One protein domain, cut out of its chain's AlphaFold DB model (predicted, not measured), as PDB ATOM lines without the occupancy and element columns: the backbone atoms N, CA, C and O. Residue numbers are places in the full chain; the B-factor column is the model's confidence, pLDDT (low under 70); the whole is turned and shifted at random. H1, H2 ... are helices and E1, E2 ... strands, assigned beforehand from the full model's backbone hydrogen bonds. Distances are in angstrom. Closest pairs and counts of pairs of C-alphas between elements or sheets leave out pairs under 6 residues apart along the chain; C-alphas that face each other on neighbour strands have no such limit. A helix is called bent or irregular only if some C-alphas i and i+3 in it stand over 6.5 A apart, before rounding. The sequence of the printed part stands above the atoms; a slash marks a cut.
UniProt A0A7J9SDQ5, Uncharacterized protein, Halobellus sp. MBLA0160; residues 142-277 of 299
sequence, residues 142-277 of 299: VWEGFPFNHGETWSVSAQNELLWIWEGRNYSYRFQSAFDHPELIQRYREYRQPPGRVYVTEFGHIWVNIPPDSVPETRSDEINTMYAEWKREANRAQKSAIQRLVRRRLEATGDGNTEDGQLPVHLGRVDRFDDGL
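This is residues 142 to 277 of the 299 residues of an uncharacterized protein of Halobellus sp. MBLA0160 (UniProt A0A7J9SDQ5). A strongly twisted six-stranded sheet has H1 packed over one face; the helical hairpin H2 and H3 sits at its E6 end, and residues 167 to 172 stick out at the other. The 136 printed residues run E1 E2 E3 H1 E4 E5 H2 H3 E6, with the antiparallel sheet in the order E3 E2 E1 E4 E5 E6. The class is mixed, helices and strands; the whole is compact, with a radius of gyration of the C-alphas of 15.3 A and spans of 44 by 35 by 30 A.

E1, residues 152 to 156, begins at C-alpha (-34.065, -2.845, -21.814). E2 is 162 to 167, E3 172 to 176, H1 182 to 191, E4 196 to 200 and E5 205 to 210. H2, 217 to 236, is 29.6 A long and irregular: C-alphas 218 and 221 are 7.5 A apart. H3, 240 to 253, is 20.1 A long; E6, 263 to 269, is 18.0 A long and ends at (-27.086, 6.251, -14.756).

E1 E2 E3 form a meander, each strand the antiparallel neighbour of the one before; N 155 and O 163, and N 173 and O 166, are within hydrogen-bond range at 2.8 and 2.9 A. E4 is the antiparallel neighbour of E1, with N 154 and O 198 within hydrogen-bond range at 2.8 A; E5 is the antiparallel neighbour of E4, with N 199 and O 207 within range at 2.8 A, and of E6, with N 208 and O 265 within range at 2.8 A. H1 makes two layers with the sheet, on one face at a height of 8.1 A; it is only just over E5, with 3 C-alphas, and slantwise at 37 degrees on the local plane. H2 and H3 only graze the sheet, with residues 223 to 227 and 246 to 253. As a hairpin they only just touch, with 3 pairs of C-alphas within 8 A; the closest C-alphas, Ala 234 and Gln 243, are 7.0 A apart. They run opposite ways at a tilt of 38 degrees, only just steep. Every O i to N i+4 pair is within range in H3, 5 of 6 in H1 and 14 of 16 in H2.

The two farthest C-alphas, Asn 170 and Arg 236, are 49.3 A apart. The printed part has no cut, no link is long, and no printed residue is under 70 in pLDDT.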
ATOM      1  N   VAL A 142     -37.313   7.757  -6.427       96.06
ATOM      2  CA  VAL A 142     -38.435   7.145  -7.158       96.06
ATOM      3  C   VAL A 142     -38.245   7.395  -8.654       96.06
ATOM      4  O   VAL A 142     -37.890   8.497  -9.075       96.06
ATOM      5  N   TRP A 143     -38.462   6.366  -9.468       95.81
ATOM      6  CA  TRP A 143     -38.365   6.483 -10.919       95.81
ATOM      7  C   TRP A 143     -39.479   7.378 -11.482       95.81
ATOM      8  O   TRP A 143     -40.662   7.096 -11.298       95.81
ATOM      9  N   GLU A 144     -39.095   8.451 -12.183       90.38
ATOM     10  CA  GLU A 144     -40.025   9.451 -12.740       90.38
ATOM     11  C   GLU A 144     -40.337   9.265 -14.241       90.38
ATOM     12  O   GLU A 144     -41.105  10.043 -14.816       90.38
ATOM     13  N   GLY A 145     -39.750   8.250 -14.882       92.44
ATOM     14  CA  GLY A 145     -40.039   7.896 -16.271       92.44
ATOM     15  C   GLY A 145     -41.228   6.940 -16.399       92.44
ATOM     16  O   GLY A 145     -41.985   6.707 -15.457       92.44
ATOM     17  N   PHE A 146     -41.390   6.331 -17.576       93.56
ATOM     18  CA  PHE A 146     -42.388   5.276 -17.742       93.56
ATOM     19  C   PHE A 146     -41.985   4.025 -16.942       93.56
ATOM     20  O   PHE A 146     -40.852   3.558 -17.096       93.56
ATOM     21  N   PRO A 147     -42.875   3.456 -16.109       91.88
ATOM     22  CA  PRO A 147     -42.580   2.254 -15.326       91.88
ATOM     23  C   PRO A 147     -42.956   0.954 -16.060       91.88
ATOM     24  O   PRO A 147     -42.891  -0.131 -15.483       91.88
ATOM     25  N   PHE A 148     -43.370   1.045 -17.326       92.88
ATOM     26  CA  PHE A 148     -43.696  -0.091 -18.187       92.88
ATOM     27  C   PHE A 148     -43.132   0.135 -19.586       92.88
ATOM     28  O   PHE A 148     -43.070   1.275 -20.044       92.88
ATOM     29  N   ASN A 149     -42.759  -0.949 -20.275       91.75
ATOM     30  CA  ASN A 149     -42.276  -0.914 -21.661       91.75
ATOM     31  C   ASN A 149     -41.154   0.118 -21.918       91.75
ATOM     32  O   ASN A 149     -41.025   0.616 -23.031       91.75
ATOM     33  N   HIS A 150     -40.355   0.451 -20.901       93.69
ATOM     34  CA  HIS A 150     -39.350   1.509 -20.955       93.69
ATOM     35  C   HIS A 150     -38.058   1.032 -20.298       93.69
ATOM     36  O   HIS A 150     -38.022   0.668 -19.120       93.69
ATOM     37  N   GLY A 151     -37.022   1.014 -21.117       95.00
ATOM     38  CA  GLY A 151     -35.740   0.393 -20.889       95.00
ATOM     39  C   GLY A 151     -35.664  -1.052 -21.362       95.00
ATOM     40  O   GLY A 151     -36.647  -1.797 -21.419       95.00
ATOM     41  N   GLU A 152     -34.442  -1.450 -21.684       96.69
ATOM     42  CA  GLU A 152     -34.065  -2.845 -21.814       96.69
ATOM     43  C   GLU A 152     -34.291  -3.555 -20.484       96.69
ATOM     44  O   GLU A 152     -33.848  -3.082 -19.441       96.69
ATOM     45  N   THR A 153     -34.993  -4.687 -20.513       96.38
ATOM     46  CA  THR A 153     -35.276  -5.473 -19.309       96.38
ATOM     47  C   THR A 153     -34.222  -6.558 -19.149       96.38
ATOM     48  O   THR A 153     -34.260  -7.579 -19.833       96.38
ATOM     49  N   TRP A 154     -33.309  -6.329 -18.219       97.75
ATOM     50  CA  TRP A 154     -32.270  -7.259 -17.803       97.75
ATOM     51  C   TRP A 154     -32.654  -7.924 -16.482       97.75
ATOM     52  O   TRP A 154     -33.561  -7.472 -15.781       97.75
ATOM     53  N   SER A 155     -31.982  -9.013 -16.126       97.25
ATOM     54  CA  SER A 155     -32.157  -9.714 -14.855       97.25
ATOM     55  C   SER A 155     -30.809  -9.946 -14.193       97.25
ATOM     56  O   SER A 155     -29.917 -10.512 -14.813       97.25
ATOM     57  N   VAL A 156     -30.683  -9.549 -12.929       97.62
ATOM     58  CA  VAL A 156     -29.547  -9.929 -12.083       97.62
ATOM     59  C   VAL A 156     -29.792 -11.354 -11.586       97.62
ATOM     60  O   VAL A 156     -30.793 -11.600 -10.902       97.62
ATOM     61  N   SER A 157     -28.920 -12.294 -11.960       96.00
ATOM     62  CA  SER A 157     -29.013 -13.718 -11.600       96.00
ATOM     63  C   SER A 157     -28.577 -13.976 -10.151       96.00
ATOM     64  O   SER A 157     -28.090 -13.079  -9.464       96.00
ATOM     65  N   ALA A 158     -28.750 -15.199  -9.638       94.19
ATOM     66  CA  ALA A 158     -28.211 -15.576  -8.323       94.19
ATOM     67  C   ALA A 158     -26.672 -15.646  -8.324       94.19
ATOM     68  O   ALA A 158     -26.044 -15.446  -7.289       94.19
ATOM     69  N   GLN A 159     -26.084 -15.881  -9.495       94.81
ATOM     70  CA  GLN A 159     -24.649 -15.960  -9.752       94.81
ATOM     71  C   GLN A 159     -24.015 -14.581  -9.995       94.81
ATOM     72  O   GLN A 159     -22.832 -14.511 -10.293       94.81
ATOM     73  N   ASN A 160     -24.776 -13.490  -9.824       94.44
ATOM     74  CA  ASN A 160     -24.335 -12.120 -10.102       94.44
ATOM     75  C   ASN A 160     -23.944 -11.913 -11.571       94.44
ATOM     76  O   ASN A 160     -22.954 -11.264 -11.876       94.44
ATOM     77  N   GLU A 161     -24.764 -12.435 -12.478       95.50
ATOM     78  CA  GLU A 161     -24.665 -12.158 -13.909       95.50
ATOM     79  C   GLU A 161     -25.828 -11.267 -14.335       95.50
ATOM     80  O   GLU A 161     -26.920 -11.321 -13.755       95.50
ATOM     81  N   LEU A 162     -25.610 -10.480 -15.386       97.00
ATOM     82  CA  LEU A 162     -26.658  -9.697 -16.018       97.00
ATOM     83  C   LEU A 162     -27.167 -10.434 -17.261       97.00
ATOM     84  O   LEU A 162     -26.451 -10.582 -18.249       97.00
ATOM     85  N   LEU A 163     -28.410 -10.909 -17.194       97.44
ATOM     86  CA  LEU A 163     -29.022 -11.761 -18.213       97.44
ATOM     87  C   LEU A 163     -30.184 -11.048 -18.899       97.44
ATOM     88  O   LEU A 163     -31.102 -10.551 -18.238       97.44
ATOM     89  N   TRP A 164     -30.199 -11.053 -20.226       97.25
ATOM     90  CA  TRP A 164     -31.386 -10.733 -20.998       97.25
ATOM     91  C   TRP A 164     -32.200 -12.010 -21.196       97.25
ATOM     92  O   TRP A 164     -31.718 -12.989 -21.768       97.25
ATOM     93  N   ILE A 165     -33.431 -12.012 -20.684       94.81
ATOM     94  CA  ILE A 165     -34.307 -13.185 -20.696       94.81
ATOM     95  C   ILE A 165     -35.485 -12.920 -21.624       94.81
ATOM     96  O   ILE A 165     -36.190 -11.916 -21.473       94.81
ATOM     97  N   TRP A 166     -35.734 -13.848 -22.542       93.38
ATOM     98  CA  TRP A 166     -36.873 -13.789 -23.446       93.38
ATOM     99  C   TRP A 166     -37.599 -15.119 -23.515       93.38
ATOM    100  O   TRP A 166     -37.038 -16.147 -23.881       93.38
ATOM    101  N   GLU A 167     -38.884 -15.066 -23.186       89.81
ATOM    102  CA  GLU A 167     -39.773 -16.215 -23.268       89.81
ATOM    103  C   GLU A 167     -40.327 -16.317 -24.688       89.81
ATOM    104  O   GLU A 167     -41.157 -15.504 -25.126       89.81
ATOM    105  N   GLY A 168     -39.834 -17.314 -25.410       84.25
ATOM    106  CA  GLY A 168     -40.304 -17.739 -26.715       84.25
ATOM    107  C   GLY A 168     -41.616 -18.514 -26.638       84.25
ATOM    108  O   GLY A 168     -42.321 -18.490 -25.629       84.25
ATOM    109  N   ARG A 169     -42.015 -19.157 -27.741       81.44
ATOM    110  CA  ARG A 169     -43.227 -20.005 -27.732       81.44
ATOM    111  C   ARG A 169     -42.937 -21.356 -27.087       81.44
ATOM    112  O   ARG A 169     -43.782 -21.870 -26.364       81.44
ATOM    113  N   ASN A 170     -41.767 -21.916 -27.389       81.81
ATOM    114  CA  ASN A 170     -41.373 -23.251 -26.945       81.81
ATOM    115  C   ASN A 170     -40.070 -23.254 -26.134       81.81
ATOM    116  O   ASN A 170     -39.730 -24.278 -25.548       81.81
ATOM    117  N   TYR A 171     -39.340 -22.137 -26.108       86.31
ATOM    118  CA  TYR A 171     -38.036 -22.024 -25.460       86.31
ATOM    119  C   TYR A 171     -37.953 -20.747 -24.622       86.31
ATOM    120  O   TYR A 171     -38.521 -19.722 -24.992       86.31
ATOM    121  N   SER A 172     -37.210 -20.809 -23.519       91.12
ATOM    122  CA  SER A 172     -36.764 -19.636 -22.762       91.12
ATOM    123  C   SER A 172     -35.313 -19.370 -23.145       91.12
ATOM    124  O   SER A 172     -34.466 -20.254 -23.006       91.12
ATOM    125  N   TYR A 173     -35.037 -18.176 -23.658       94.56
ATOM    126  CA  TYR A 173     -33.701 -17.754 -24.060       94.56
ATOM    127  C   TYR A 173     -33.098 -16.894 -22.956       94.56
ATOM    128  O   TYR A 173     -33.775 -16.030 -22.394       94.56
ATOM    129  N   ARG A 174     -31.825 -17.142 -22.644       95.62
ATOM    130  CA  ARG A 174     -31.064 -16.415 -21.626       95.62
ATOM    131  C   ARG A 174     -29.714 -16.061 -22.217       95.62
ATOM    132  O   ARG A 174     -28.873 -16.936 -22.364       95.62
ATOM    133  N   PHE A 175     -29.543 -14.792 -22.552       96.31
ATOM    134  CA  PHE A 175     -28.309 -14.277 -23.129       96.31
ATOM    135  C   PHE A 175     -27.604 -13.417 -22.092       96.31
ATOM    136  O   PHE A 175     -28.200 -12.485 -21.546       96.31
ATOM    137  N   GLN A 176     -26.351 -13.742 -21.792       95.75
ATOM    138  CA  GLN A 176     -25.534 -12.931 -20.898       95.75
ATOM    139  C   GLN A 176     -25.151 -11.613 -21.585       95.75
ATOM    140  O   GLN A 176     -25.088 -11.528 -22.816       95.75
ATOM    141  N   SER A 177     -24.933 -10.569 -20.781       96.56
ATOM    142  CA  SER A 177     -24.288  -9.351 -21.267       96.56
ATOM    143  C   SER A 177     -22.891  -9.671 -21.809       96.56
ATOM    144  O   SER A 177     -22.161 -10.462 -21.218       96.56
ATOM    145  N   ALA A 178     -22.506  -9.020 -22.904       95.69
ATOM    146  CA  ALA A 178     -21.161  -9.067 -23.467       95.69
ATOM    147  C   ALA A 178     -20.094  -8.491 -22.523       95.69
ATOM    148  O   ALA A 178     -18.906  -8.733 -22.715       95.69
ATOM    149  N   PHE A 179     -20.525  -7.723 -21.523       94.75
ATOM    150  CA  PHE A 179     -19.669  -7.044 -20.566       94.75
ATOM    151  C   PHE A 179     -20.027  -7.446 -19.137       94.75
ATOM    152  O   PHE A 179     -21.196  -7.695 -18.817       94.75
ATOM    153  N   ASP A 180     -19.018  -7.452 -18.272       94.62
ATOM    154  CA  ASP A 180     -19.207  -7.596 -16.835       94.62
ATOM    155  C   ASP A 180     -19.706  -6.281 -16.226       94.62
ATOM    156  O   ASP A 180     -19.267  -5.197 -16.607       94.62
ATOM    157  N   HIS A 181     -20.618  -6.387 -15.256       97.12
ATOM    158  CA  HIS A 181     -21.241  -5.233 -14.598       97.12
ATOM    159  C   HIS A 181     -21.192  -5.308 -13.058       97.12
ATOM    160  O   HIS A 181     -22.245  -5.264 -12.402       97.12
ATOM    161  N   PRO A 182     -20.012  -5.521 -12.442       97.31
ATOM    162  CA  PRO A 182     -19.896  -5.721 -11.000       97.31
ATOM    163  C   PRO A 182     -20.387  -4.524 -10.175       97.31
ATOM    164  O   PRO A 182     -21.036  -4.743  -9.149       97.31
ATOM    165  N   GLU A 183     -20.141  -3.281 -10.601       97.81
ATOM    166  CA  GLU A 183     -20.547  -2.081  -9.858       97.81
ATOM    167  C   GLU A 183     -22.064  -1.892  -9.893       97.81
ATOM    168  O   GLU A 183     -22.693  -1.625  -8.861       97.81
ATOM    169  N   LEU A 184     -22.682  -2.089 -11.063       97.19
ATOM    170  CA  LEU A 184     -24.136  -2.079 -11.187       97.19
ATOM    171  C   LEU A 184     -24.773  -3.206 -10.360       97.19
ATOM    172  O   LEU A 184     -25.739  -2.970  -9.628       97.19
ATOM    173  N   ILE A 185     -24.253  -4.432 -10.441       97.38
ATOM    174  CA  ILE A 185     -24.802  -5.560  -9.678       97.38
ATOM    175  C   ILE A 185     -24.643  -5.323  -8.173       97.38
ATOM    176  O   ILE A 185     -25.583  -5.568  -7.414       97.38
ATOM    177  N   GLN A 186     -23.508  -4.785  -7.729       96.06
ATOM    178  CA  GLN A 186     -23.321  -4.385  -6.338       96.06
ATOM    179  C   GLN A 186     -24.370  -3.348  -5.922       96.06
ATOM    180  O   GLN A 186     -25.059  -3.547  -4.918       96.06
ATOM    181  N   ARG A 187     -24.567  -2.293  -6.724       95.94
ATOM    182  CA  ARG A 187     -25.590  -1.270  -6.462       95.94
ATOM    183  C   ARG A 187     -26.998  -1.858  -6.408       95.94
ATOM    184  O   ARG A 187     -27.796  -1.451  -5.576       95.94
ATOM    185  N   TYR A 188     -27.320  -2.817  -7.269       96.31
ATOM    186  CA  TYR A 188     -28.590  -3.536  -7.214       96.31
ATOM    187  C   TYR A 188     -28.765  -4.258  -5.869       96.31
ATOM    188  O   TYR A 188     -29.802  -4.114  -5.216       96.31
ATOM    189  N   ARG A 189     -27.739  -4.999  -5.428       95.19
ATOM    190  CA  ARG A 189     -27.774  -5.805  -4.196       95.19
ATOM    191  C   ARG A 189     -27.873  -4.973  -2.924       95.19
ATOM    192  O   ARG A 189     -28.405  -5.467  -1.934       95.19
ATOM    193  N   GLU A 190     -27.415  -3.721  -2.952       94.44
ATOM    194  CA  GLU A 190     -27.600  -2.781  -1.840       94.44
ATOM    195  C   GLU A 190     -29.081  -2.540  -1.518       94.44
ATOM    196  O   GLU A 190     -29.408  -2.337  -0.353       94.44
ATOM    197  N   TYR A 191     -29.972  -2.580  -2.515       94.69
ATOM    198  CA  TYR A 191     -31.392  -2.240  -2.339       94.69
ATOM    199  C   TYR A 191     -32.354  -3.404  -2.589       94.69
ATOM    200  O   TYR A 191     -33.521  -3.318  -2.212       94.69
ATOM    201  N   ARG A 192     -31.891  -4.489  -3.218       94.44
ATOM    202  CA  ARG A 192     -32.698  -5.676  -3.505       94.44
ATOM    203  C   ARG A 192     -31.857  -6.944  -3.383       94.44
ATOM    204  O   ARG A 192     -30.991  -7.214  -4.215       94.44
ATOM    205  N   GLN A 193     -32.142  -7.759  -2.369       89.81
ATOM    206  CA  GLN A 193     -31.385  -8.995  -2.138       89.81
ATOM    207  C   GLN A 193     -31.707 -10.120  -3.133       89.81
ATOM    208  O   GLN A 193     -30.761 -10.712  -3.659       89.81
ATOM    209  N   PRO A 194     -32.977 -10.445  -3.446       93.12
ATOM    210  CA  PRO A 194     -33.294 -11.541  -4.354       93.12
ATOM    211  C   PRO A 194     -32.969 -11.189  -5.813       93.12
ATOM    212  O   PRO A 194     -33.090 -10.022  -6.193       93.12
ATOM    213  N   PRO A 195     -32.640 -12.181  -6.662       94.75
ATOM    214  CA  PRO A 195     -32.561 -12.003  -8.110       94.75
ATOM    215  C   PRO A 195     -33.792 -11.310  -8.713       94.75
ATOM    216  O   PRO A 195     -34.907 -11.344  -8.171       94.75
ATOM    217  N   GLY A 196     -33.611 -10.715  -9.890       94.88
ATOM    218  CA  GLY A 196     -34.718 -10.172 -10.667       94.88
ATOM    219  C   GLY A 196     -34.365  -8.971 -11.525       94.88
ATOM    220  O   GLY A 196     -33.206  -8.716 -11.833       94.88
ATOM    221  N   ARG A 197     -35.406  -8.253 -11.952       95.88
ATOM    222  CA  ARG A 197     -35.309  -7.326 -13.080       95.88
ATOM    223  C   ARG A 197     -34.629  -6.004 -12.736       95.88
ATOM    224  O   ARG A 197     -34.970  -5.372 -11.734       95.88
ATOM    225  N   VAL A 198     -33.775  -5.561 -13.649       97.31
ATOM    226  CA  VAL A 198     -33.201  -4.217 -13.742       97.31
ATOM    227  C   VAL A 198     -33.451  -3.677 -15.146       97.31
ATOM    228  O   VAL A 198     -33.484  -4.432 -16.117       97.31
ATOM    229  N   TYR A 199     -33.705  -2.381 -15.248       98.06
ATOM    230  CA  TYR A 199     -34.125  -1.731 -16.480       98.06
ATOM    231  C   TYR A 199     -33.113  -0.657 -16.845       98.06
ATOM    232  O   TYR A 199     -32.786   0.167 -15.994       98.06
ATOM    233  N   VAL A 200     -32.653  -0.655 -18.097       98.12
ATOM    234  CA  VAL A 200     -31.702   0.342 -18.616       98.12
ATOM    235  C   VAL A 200     -32.357   1.105 -19.762       98.12
ATOM    236  O   VAL A 200     -32.673   0.515 -20.793       98.12
ATOM    237  N   THR A 201     -32.630   2.397 -19.579       97.62
ATOM    238  CA  THR A 201     -33.321   3.223 -20.588       97.62
ATOM    239  C   THR A 201     -32.393   3.680 -21.704       97.62
ATOM    240  O   THR A 201     -31.176   3.699 -21.542       97.62
ATOM    241  N   GLU A 202     -32.973   4.151 -22.809       96.50
ATOM    242  CA  GLU A 202     -32.276   4.790 -23.935       96.50
ATOM    243  C   GLU A 202     -31.484   6.049 -23.544       96.50
ATOM    244  O   GLU A 202     -30.641   6.545 -24.289       96.50
ATOM    245  N   PHE A 203     -31.730   6.581 -22.349       95.69
ATOM    246  CA  PHE A 203     -30.984   7.702 -21.790       95.69
ATOM    247  C   PHE A 203     -29.904   7.264 -20.794       95.69
ATOM    248  O   PHE A 203     -29.253   8.113 -20.183       95.69
ATOM    249  N   GLY A 204     -29.701   5.953 -20.648       95.94
ATOM    250  CA  GLY A 204     -28.749   5.345 -19.729       95.94
ATOM    251  C   GLY A 204     -29.229   5.324 -18.282       95.94
ATOM    252  O   GLY A 204     -28.416   5.091 -17.397       95.94
ATOM    253  N   HIS A 205     -30.509   5.592 -17.997       97.50
ATOM    254  CA  HIS A 205     -31.025   5.500 -16.630       97.50
ATOM    255  C   HIS A 205     -31.238   4.056 -16.224       97.50
ATOM    256  O   HIS A 205     -31.795   3.269 -16.985       97.50
ATOM    257  N   ILE A 206     -30.848   3.745 -14.994       97.69
ATOM    258  CA  ILE A 206     -30.970   2.414 -14.426       97.69
ATOM    259  C   ILE A 206     -31.978   2.454 -13.294       97.69
ATOM    260  O   ILE A 206     -31.791   3.164 -12.303       97.69
ATOM    261  N   TRP A 207     -33.048   1.684 -13.429       97.50
ATOM    262  CA  TRP A 207     -34.072   1.571 -12.400       97.50
ATOM    263  C   TRP A 207     -34.458   0.115 -12.158       97.50
ATOM    264  O   TRP A 207     -34.245  -0.762 -12.993       97.50
ATOM    265  N   VAL A 208     -34.997  -0.161 -10.977       96.88
ATOM    266  CA  VAL A 208     -35.390  -1.496 -10.520       96.88
ATOM    267  C   VAL A 208     -36.764  -1.438  -9.884       96.88
ATOM    268  O   VAL A 208     -37.240  -0.372  -9.505       96.88
ATOM    269  N   ASN A 209     -37.401  -2.596  -9.744       95.50
ATOM    270  CA  ASN A 209     -38.555  -2.712  -8.858       95.50
ATOM    271  C   ASN A 209     -38.091  -3.343  -7.563       95.50
ATOM    272  O   ASN A 209     -37.409  -4.369  -7.598       95.50
ATOM    273  N   ILE A 210     -38.465  -2.736  -6.452       95.00
ATOM    274  CA  ILE A 210     -38.079  -3.166  -5.122       95.00
ATOM    275  C   ILE A 210     -39.328  -3.690  -4.416       95.00
ATOM    276  O   ILE A 210     -40.183  -2.889  -4.039       95.00
ATOM    277  N   PRO A 211     -39.477  -5.019  -4.278       92.88
ATOM    278  CA  PRO A 211     -40.463  -5.593  -3.375       92.88
ATOM    279  C   PRO A 211     -40.270  -5.079  -1.939       92.88
ATOM    280  O   PRO A 211     -39.112  -5.008  -1.510       92.88
ATOM    281  N   PRO A 212     -41.350  -4.791  -1.192       88.00
ATOM    282  CA  PRO A 212     -41.266  -4.315   0.191       88.00
ATOM    283  C   PRO A 212     -40.352  -5.184   1.069       88.00
ATOM    284  O   PRO A 212     -39.431  -4.672   1.698       88.00
ATOM    285  N   ASP A 213     -40.503  -6.509   0.982       88.19
ATOM    286  CA  ASP A 213     -39.758  -7.477   1.806       88.19
ATOM    287  C   ASP A 213     -38.341  -7.791   1.292       88.19
ATOM    288  O   ASP A 213     -37.651  -8.658   1.825       88.19
ATOM    289  N   SER A 214     -37.899  -7.142   0.211       88.56
ATOM    290  CA  SER A 214     -36.596  -7.421  -0.417       88.56
ATOM    291  C   SER A 214     -35.500  -6.416  -0.072       88.56
ATOM    292  O   SER A 214     -34.337  -6.633  -0.445       88.56
ATOM    293  N   VAL A 215     -35.872  -5.318   0.592       88.75
ATOM    294  CA  VAL A 215     -34.949  -4.263   1.009       88.75
ATOM    295  C   VAL A 215     -34.182  -4.747   2.234       88.75
ATOM    296  O   VAL A 215     -34.808  -5.163   3.206       88.75
ATOM    297  N   PRO A 216     -32.839  -4.682   2.246       90.50
ATOM    298  CA  PRO A 216     -32.086  -4.923   3.470       90.50
ATOM    299  C   PRO A 216     -32.573  -4.020   4.614       90.50
ATOM    300  O   PRO A 216     -32.849  -2.837   4.399       90.50
ATOM    301  N   GLU A 217     -32.613  -4.530   5.847       89.19
ATOM    302  CA  GLU A 217     -33.026  -3.745   7.027       89.19
ATOM    303  C   GLU A 217     -32.248  -2.421   7.135       89.19
ATOM    304  O   GLU A 217     -32.823  -1.364   7.380       89.19
ATOM    305  N   THR A 218     -30.951  -2.453   6.809       90.12
ATOM    306  CA  THR A 218     -30.041  -1.294   6.803       90.12
ATOM    307  C   THR A 218     -30.418  -0.187   5.810       90.12
ATOM    308  O   THR A 218     -29.876   0.912   5.904       90.12
ATOM    309  N   ARG A 219     -31.316  -0.455   4.855       92.00
ATOM    310  CA  ARG A 219     -31.780   0.487   3.821       92.00
ATOM    311  C   ARG A 219     -33.283   0.756   3.865       92.00
ATOM    312  O   ARG A 219     -33.768   1.595   3.108       92.00
ATOM    313  N   SER A 220     -34.024   0.076   4.737       90.00
ATOM    314  CA  SER A 220     -35.490   0.160   4.777       90.00
ATOM    315  C   SER A 220     -35.977   1.576   5.101       90.00
ATOM    316  O   SER A 220     -36.819   2.120   4.385       90.00
ATOM    317  N   ASP A 221     -35.381   2.226   6.105       91.31
ATOM    318  CA  ASP A 221     -35.710   3.611   6.472       91.31
ATOM    319  C   ASP A 221     -35.400   4.607   5.348       91.31
ATOM    320  O   ASP A 221     -36.157   5.556   5.126       91.31
ATOM    321  N   GLU A 222     -34.312   4.379   4.608       92.75
ATOM    322  CA  GLU A 222     -33.906   5.211   3.474       92.75
ATOM    323  C   GLU A 222     -34.955   5.159   2.354       92.75
ATOM    324  O   GLU A 222     -35.409   6.206   1.884       92.75
ATOM    325  N   ILE A 223     -35.403   3.956   1.976       93.25
ATOM    326  CA  ILE A 223     -36.427   3.757   0.940       93.25
ATOM    327  C   ILE A 223     -37.784   4.322   1.373       93.25
ATOM    328  O   ILE A 223     -38.429   5.039   0.598       93.25
ATOM    329  N   ASN A 224     -38.200   4.052   2.612       92.12
ATOM    330  CA  ASN A 224     -39.468   4.541   3.151       92.12
ATOM    331  C   ASN A 224     -39.502   6.072   3.207       92.12
ATOM    332  O   ASN A 224     -40.482   6.692   2.780       92.12
ATOM    333  N   THR A 225     -38.408   6.688   3.666       93.56
ATOM    334  CA  THR A 225     -38.258   8.146   3.688       93.56
ATOM    335  C   THR A 225     -38.298   8.700   2.269       93.56
ATOM    336  O   THR A 225     -39.164   9.520   1.969       93.56
ATOM    337  N   MET A 226     -37.458   8.192   1.360       95.06
ATOM    338  CA  MET A 226     -37.418   8.617  -0.045       95.06
ATOM    339  C   MET A 226     -38.811   8.581  -0.696       95.06
ATOM    340  O   MET A 226     -39.209   9.542  -1.360       95.06
ATOM    341  N   TYR A 227     -39.582   7.507  -0.499       94.56
ATOM    342  CA  TYR A 227     -40.923   7.401  -1.073       94.56
ATOM    343  C   TYR A 227     -41.917   8.394  -0.455       94.56
ATOM    344  O   TYR A 227     -42.672   9.052  -1.182       94.56
ATOM    345  N   ALA A 228     -41.912   8.547   0.874       94.56
ATOM    346  CA  ALA A 228     -42.784   9.490   1.570       94.56
ATOM    347  C   ALA A 228     -42.511  10.944   1.148       94.56
ATOM    348  O   ALA A 228     -43.446  11.721   0.912       94.56
ATOM    349  N   GLU A 229     -41.235  11.307   1.005       94.31
ATOM    350  CA  GLU A 229     -40.815  12.630   0.547       94.31
ATOM    351  C   GLU A 229     -41.216  12.882  -0.902       94.31
ATOM    352  O   GLU A 229     -41.865  13.893  -1.182       94.31
ATOM    353  N   TRP A 230     -40.942  11.927  -1.795       94.81
ATOM    354  CA  TRP A 230     -41.371  12.004  -3.188       94.81
ATOM    355  C   TRP A 230     -42.889  12.185  -3.305       94.81
ATOM    356  O   TRP A 230     -43.356  13.061  -4.032       94.81
ATOM    357  N   LYS A 231     -43.688  11.422  -2.545       94.19
ATOM    358  CA  LYS A 231     -45.157  11.524  -2.565       94.19
ATOM    359  C   LYS A 231     -45.626  12.913  -2.125       94.19
ATOM    360  O   LYS A 231     -46.512  13.499  -2.755       94.19
ATOM    361  N   ARG A 232     -45.020  13.463  -1.066       94.50
ATOM    362  CA  ARG A 232     -45.292  14.817  -0.555       94.50
ATOM    363  C   ARG A 232     -44.943  15.891  -1.587       94.50
ATOM    364  O   ARG A 232     -45.732  16.815  -1.786       94.50
ATOM    365  N   GLU A 233     -43.795  15.778  -2.243       92.19
ATOM    366  CA  GLU A 233     -43.352  16.721  -3.274       92.19
ATOM    367  C   GLU A 233     -44.200  16.644  -4.538       92.19
ATOM    368  O   GLU A 233     -44.646  17.675  -5.037       92.19
ATOM    369  N   ALA A 234     -44.497  15.437  -5.016       91.12
ATOM    370  CA  ALA A 234     -45.353  15.225  -6.173       91.12
ATOM    371  C   ALA A 234     -46.762  15.805  -5.952       91.12
ATOM    372  O   ALA A 234     -47.308  16.423  -6.864       91.12
ATOM    373  N   ASN A 235     -47.308  15.701  -4.731       91.62
ATOM    374  CA  ASN A 235     -48.569  16.347  -4.354       91.62
ATOM    375  C   ASN A 235     -48.467  17.878  -4.398       91.62
ATOM    376  O   ASN A 235     -49.318  18.535  -4.994       91.62
ATOM    377  N   ARG A 236     -47.421  18.456  -3.789       92.25
ATOM    378  CA  ARG A 236     -47.206  19.917  -3.766       92.25
ATOM    379  C   ARG A 236     -47.012  20.497  -5.166       92.25
ATOM    380  O   ARG A 236     -47.549  21.557  -5.462       92.25
ATOM    381  N   ALA A 237     -46.270  19.793  -6.014       88.50
ATOM    382  CA  ALA A 237     -45.979  20.189  -7.387       88.50
ATOM    383  C   ALA A 237     -47.067  19.759  -8.393       88.50
ATOM    384  O   ALA A 237     -46.869  19.919  -9.594       88.50
ATOM    385  N   GLN A 238     -48.191  19.196  -7.925       88.00
ATOM    386  CA  GLN A 238     -49.312  18.730  -8.754       88.00
ATOM    387  C   GLN A 238     -48.896  17.781  -9.895       88.00
ATOM    388  O   GLN A 238     -49.479  17.784 -10.982       88.00
ATOM    389  N   LYS A 239     -47.904  16.918  -9.645       87.25
ATOM    390  CA  LYS A 239     -47.357  15.948 -10.607       87.25
ATOM    391  C   LYS A 239     -48.279  14.722 -10.788       87.25
ATOM    392  O   LYS A 239     -47.868  13.575 -10.613       87.25
ATOM    393  N   SER A 240     -49.542  14.946 -11.143       88.50
ATOM    394  CA  SER A 240     -50.586  13.906 -11.183       88.50
ATOM    395  C   SER A 240     -50.297  12.758 -12.164       88.50
ATOM    396  O   SER A 240     -50.623  11.604 -11.878       88.50
ATOM    397  N   ALA A 241     -49.648  13.044 -13.299       89.12
ATOM    398  CA  ALA A 241     -49.328  12.047 -14.321       89.12
ATOM    399  C   ALA A 241     -48.365  10.970 -13.798       89.12
ATOM    400  O   ALA A 241     -48.682   9.779 -13.853       89.12
ATOM    401  N   ILE A 242     -47.225  11.377 -13.231       90.44
ATOM    402  CA  ILE A 242     -46.245  10.433 -12.683       90.44
ATOM    403  C   ILE A 242     -46.765   9.733 -11.424       90.44
ATOM    404  O   ILE A 242     -46.535   8.540 -11.254       90.44
ATOM    405  N   GLN A 243     -47.559  10.412 -10.588       92.44
ATOM    406  CA  GLN A 243     -48.216   9.764  -9.447       92.44
ATOM    407  C   GLN A 243     -49.127   8.620  -9.885       92.44
ATOM    408  O   GLN A 243     -49.098   7.541  -9.294       92.44
ATOM    409  N   ARG A 244     -49.913   8.837 -10.948       92.00
ATOM    410  CA  ARG A 244     -50.762   7.798 -11.533       92.00
ATOM    411  C   ARG A 244     -49.932   6.628 -12.063       92.00
ATOM    412  O   ARG A 244     -50.326   5.489 -11.850       92.00
ATOM    413  N   LEU A 245     -48.802   6.892 -12.721       93.19
ATOM    414  CA  LEU A 245     -47.921   5.847 -13.251       93.19
ATOM    415  C   LEU A 245     -47.270   5.005 -12.150       93.19
ATOM    416  O   LEU A 245     -47.315   3.779 -12.223       93.19
ATOM    417  N   VAL A 246     -46.719   5.644 -11.116       94.69
ATOM    418  CA  VAL A 246     -46.136   4.931  -9.969       94.69
ATOM    419  C   VAL A 246     -47.207   4.115  -9.249       94.69
ATOM    420  O   VAL A 246     -46.977   2.946  -8.957       94.69
ATOM    421  N   ARG A 247     -48.408   4.672  -9.035       94.56
ATOM    422  CA  ARG A 247     -49.521   3.924  -8.432       94.56
ATOM    423  C   ARG A 247     -49.906   2.700  -9.266       94.56
ATOM    424  O   ARG A 247     -49.970   1.610  -8.718       94.56
ATOM    425  N   ARG A 248     -50.080   2.859 -10.583       93.88
ATOM    426  CA  ARG A 248     -50.381   1.746 -11.503       93.88
ATOM    427  C   ARG A 248     -49.299   0.670 -11.468       93.88
ATOM    428  O   ARG A 248     -49.612  -0.508 -11.580       93.88
ATOM    429  N   ARG A 249     -48.030   1.056 -11.304       95.19
ATOM    430  CA  ARG A 249     -46.931   0.100 -11.142       95.19
ATOM    431  C   ARG A 249     -47.049  -0.704  -9.853       95.19
ATOM    432  O   ARG A 249     -46.894  -1.921  -9.905       95.19
ATOM    433  N   LEU A 250     -47.339  -0.037  -8.738       96.12
ATOM    434  CA  LEU A 250     -47.555  -0.693  -7.448       96.12
ATOM    435  C   LEU A 250     -48.757  -1.646  -7.522       96.12
ATOM    436  O   LEU A 250     -48.599  -2.824  -7.238       96.12
ATOM    437  N   GLU A 251     -49.905  -1.184  -8.028       95.44
ATOM    438  CA  GLU A 251     -51.106  -2.012  -8.241       95.44
ATOM    439  C   GLU A 251     -50.801  -3.244  -9.114       95.44
ATOM    440  O   GLU A 251     -51.151  -4.361  -8.751       95.44
ATOM    441  N   ALA A 252     -50.100  -3.067 -10.240       93.94
ATOM    442  CA  ALA A 252     -49.783  -4.155 -11.169       93.94
ATOM    443  C   ALA A 252     -48.774  -5.180 -10.622       93.94
ATOM    444  O   ALA A 252     -48.635  -6.258 -11.195       93.94
ATOM    445  N   THR A 253     -48.022  -4.836  -9.575       94.44
ATOM    446  CA  THR A 253     -46.988  -5.712  -8.996       94.44
ATOM    447  C   THR A 253     -47.318  -6.208  -7.589       94.44
ATOM    448  O   THR A 253     -46.570  -7.040  -7.085       94.44
ATOM    449  N   GLY A 254     -48.413  -5.728  -6.997       94.50
ATOM    450  CA  GLY A 254     -48.958  -6.158  -5.708       94.50
ATOM    451  C   GLY A 254     -50.389  -6.693  -5.824       94.50
ATOM    452  O   GLY A 254     -51.183  -6.517  -4.909       94.50
ATOM    453  N   ASP A 255     -50.756  -7.264  -6.977       92.25
ATOM    454  CA  ASP A 255     -52.070  -7.879  -7.227       92.25
ATOM    455  C   ASP A 255     -53.274  -6.973  -6.882       92.25
ATOM    456  O   ASP A 255     -54.305  -7.407  -6.370       92.25
ATOM    457  N   GLY A 256     -53.142  -5.679  -7.187       92.00
ATOM    458  CA  GLY A 256     -54.138  -4.642  -6.911       92.00
ATOM    459  C   GLY A 256     -53.950  -3.917  -5.575       92.00
ATOM    460  O   GLY A 256     -54.507  -2.830  -5.407       92.00
ATOM    461  N   ASN A 257     -53.134  -4.443  -4.657       92.81
ATOM    462  CA  ASN A 257     -52.739  -3.751  -3.435       92.81
ATOM    463  C   ASN A 257     -51.442  -2.957  -3.649       92.81
ATOM    464  O   ASN A 257     -50.395  -3.505  -3.982       92.81
ATOM    465  N   THR A 258     -51.486  -1.643  -3.426       93.31
ATOM    466  CA  THR A 258     -50.293  -0.797  -3.570       93.31
ATOM    467  C   THR A 258     -49.255  -0.999  -2.473       93.31
ATOM    468  O   THR A 258     -48.101  -0.648  -2.698       93.31
ATOM    469  N   GLU A 259     -49.652  -1.503  -1.301       91.38
ATOM    470  CA  GLU A 259     -48.732  -1.745  -0.176       91.38
ATOM    471  C   GLU A 259     -47.843  -2.971  -0.421       91.38
ATOM    472  O   GLU A 259     -46.673  -2.950  -0.054       91.38
ATOM    473  N   ASP A 260     -48.361  -3.967  -1.144       93.19
ATOM    474  CA  ASP A 260     -47.614  -5.159  -1.574       93.19
ATOM    475  C   ASP A 260     -46.850  -4.922  -2.895       93.19
ATOM    476  O   ASP A 260     -46.090  -5.767  -3.375       93.19
ATOM    477  N   GLY A 261     -47.065  -3.756  -3.514       94.62
ATOM    478  CA  GLY A 261     -46.503  -3.385  -4.803       94.62
ATOM    479  C   GLY A 261     -44.995  -3.151  -4.760       94.62
ATOM    480  O   GLY A 261     -44.433  -2.643  -3.793       94.62
ATOM    481  N   GLN A 262     -44.319  -3.452  -5.866       95.25
ATOM    482  CA  GLN A 262     -42.880  -3.247  -5.988       95.25
ATOM    483  C   GLN A 262     -42.574  -1.802  -6.398       95.25
ATOM    484  O   GLN A 262     -42.932  -1.357  -7.495       95.25
ATOM    485  N   LEU A 263     -41.865  -1.071  -5.538       96.19
ATOM    486  CA  LEU A 263     -41.551   0.338  -5.753       96.19
ATOM    487  C   LEU A 263     -40.557   0.507  -6.916       96.19
ATOM    488  O   LEU A 263     -39.492  -0.115  -6.893       96.19
ATOM    489  N   PRO A 264     -40.847   1.352  -7.925       97.00
ATOM    490  CA  PRO A 264     -39.896   1.629  -8.989       97.00
ATOM    491  C   PRO A 264     -38.845   2.643  -8.505       97.00
ATOM    492  O   PRO A 264     -39.153   3.810  -8.250       97.00
ATOM    493  N   VAL A 265     -37.597   2.197  -8.384       97.00
ATOM    494  CA  VAL A 265     -36.482   2.963  -7.809       97.00
ATOM    495  C   VAL A 265     -35.379   3.161  -8.839       97.00
ATOM    496  O   VAL A 265     -34.883   2.213  -9.439       97.00
ATOM    497  N   HIS A 266     -34.992   4.413  -9.034       97.56
ATOM    498  CA  HIS A 266     -33.881   4.869  -9.855       97.56
ATOM    499  C   HIS A 266     -32.568   4.698  -9.078       97.56
ATOM    500  O   HIS A 266     -32.365   5.350  -8.054       97.56
ATOM    501  N   LEU A 267     -31.682   3.832  -9.574       96.50
ATOM    502  CA  LEU A 267     -30.387   3.523  -8.955       96.50
ATOM    503  C   LEU A 267     -29.262   4.460  -9.405       96.50
ATOM    504  O   LEU A 267     -28.275   4.638  -8.691       96.50
ATOM    505  N   GLY A 268     -29.391   5.038 -10.598       96.25
ATOM    506  CA  GLY A 268     -28.396   5.927 -11.183       96.25
ATOM    507  C   GLY A 268     -28.425   5.903 -12.706       96.25
ATOM    508  O   GLY A 268     -29.420   5.525 -13.321       96.25
ATOM    509  N   ARG A 269     -27.314   6.313 -13.311       95.69
ATOM    510  CA  ARG A 269     -27.086   6.251 -14.756       95.69
ATOM    511  C   ARG A 269     -25.904   5.345 -15.051       95.69
ATOM    512  O   ARG A 269     -25.000   5.265 -14.227       95.69
ATOM    513  N   VAL A 270     -25.921   4.717 -16.222       95.25
ATOM    514  CA  VAL A 270     -24.876   3.805 -16.694       95.25
ATOM    515  C   VAL A 270     -23.496   4.455 -16.657       95.25
ATOM    516  O   VAL A 270     -22.562   3.826 -16.208       95.25
ATOM    517  N   ASP A 271     -23.388   5.753 -16.959       94.50
ATOM    518  CA  ASP A 271     -22.142   6.539 -16.882       94.50
ATOM    519  C   ASP A 271     -21.491   6.616 -15.483       94.50
ATOM    520  O   ASP A 271     -20.404   7.173 -15.342       94.50
ATOM    521  N   ARG A 272     -22.142   6.080 -14.444       93.81
ATOM    522  CA  ARG A 272     -21.619   5.982 -13.074       93.81
ATOM    523  C   ARG A 272     -21.290   4.560 -12.628       93.81
ATOM    524  O   ARG A 272     -20.990   4.388 -11.448       93.81
ATOM    525  N   PHE A 273     -21.428   3.579 -13.511       95.31
ATOM    526  CA  PHE A 273     -21.159   2.177 -13.222       95.31
ATOM    527  C   PHE A 273     -20.323   1.588 -14.347       95.31
ATOM    528  O   PHE A 273     -20.605   1.852 -15.515       95.31
ATOM    529  N   ASP A 274     -19.347   0.761 -13.993       95.88
ATOM    530  CA  ASP A 274     -18.641  -0.115 -14.929       95.88
ATOM    531  C   ASP A 274     -18.092   0.671 -16.140       95.88
ATOM    532  O   ASP A 274     -18.316   0.307 -17.292       95.88
ATOM    533  N   ASP A 275     -17.473   1.830 -15.880       94.81
ATOM    534  CA  ASP A 275     -16.930   2.764 -16.883       94.81
ATOM    535  C   ASP A 275     -17.929   3.246 -17.958       94.81
ATOM    536  O   ASP A 275     -17.545   3.733 -19.024       94.81
ATOM    537  N   GLY A 276     -19.233   3.162 -17.683       94.81
ATOM    538  CA  GLY A 276     -20.273   3.531 -18.641       94.81
ATOM    539  C   GLY A 276     -20.633   2.431 -19.634       94.81
ATOM    540  O   GLY A 276     -21.348   2.720 -20.599       94.81
ATOM    541  N   LEU A 277     -20.175   1.193 -19.420       95.31
ATOM    542  CA  LEU A 277     -20.489   0.062 -20.286       95.31
ATOM    543  C   LEU A 277     -21.991  -0.224 -20.281       95.31
ATOM    544  O   LEU A 277     -22.623  -0.430 -19.244       95.31
TER     545      LEU A 277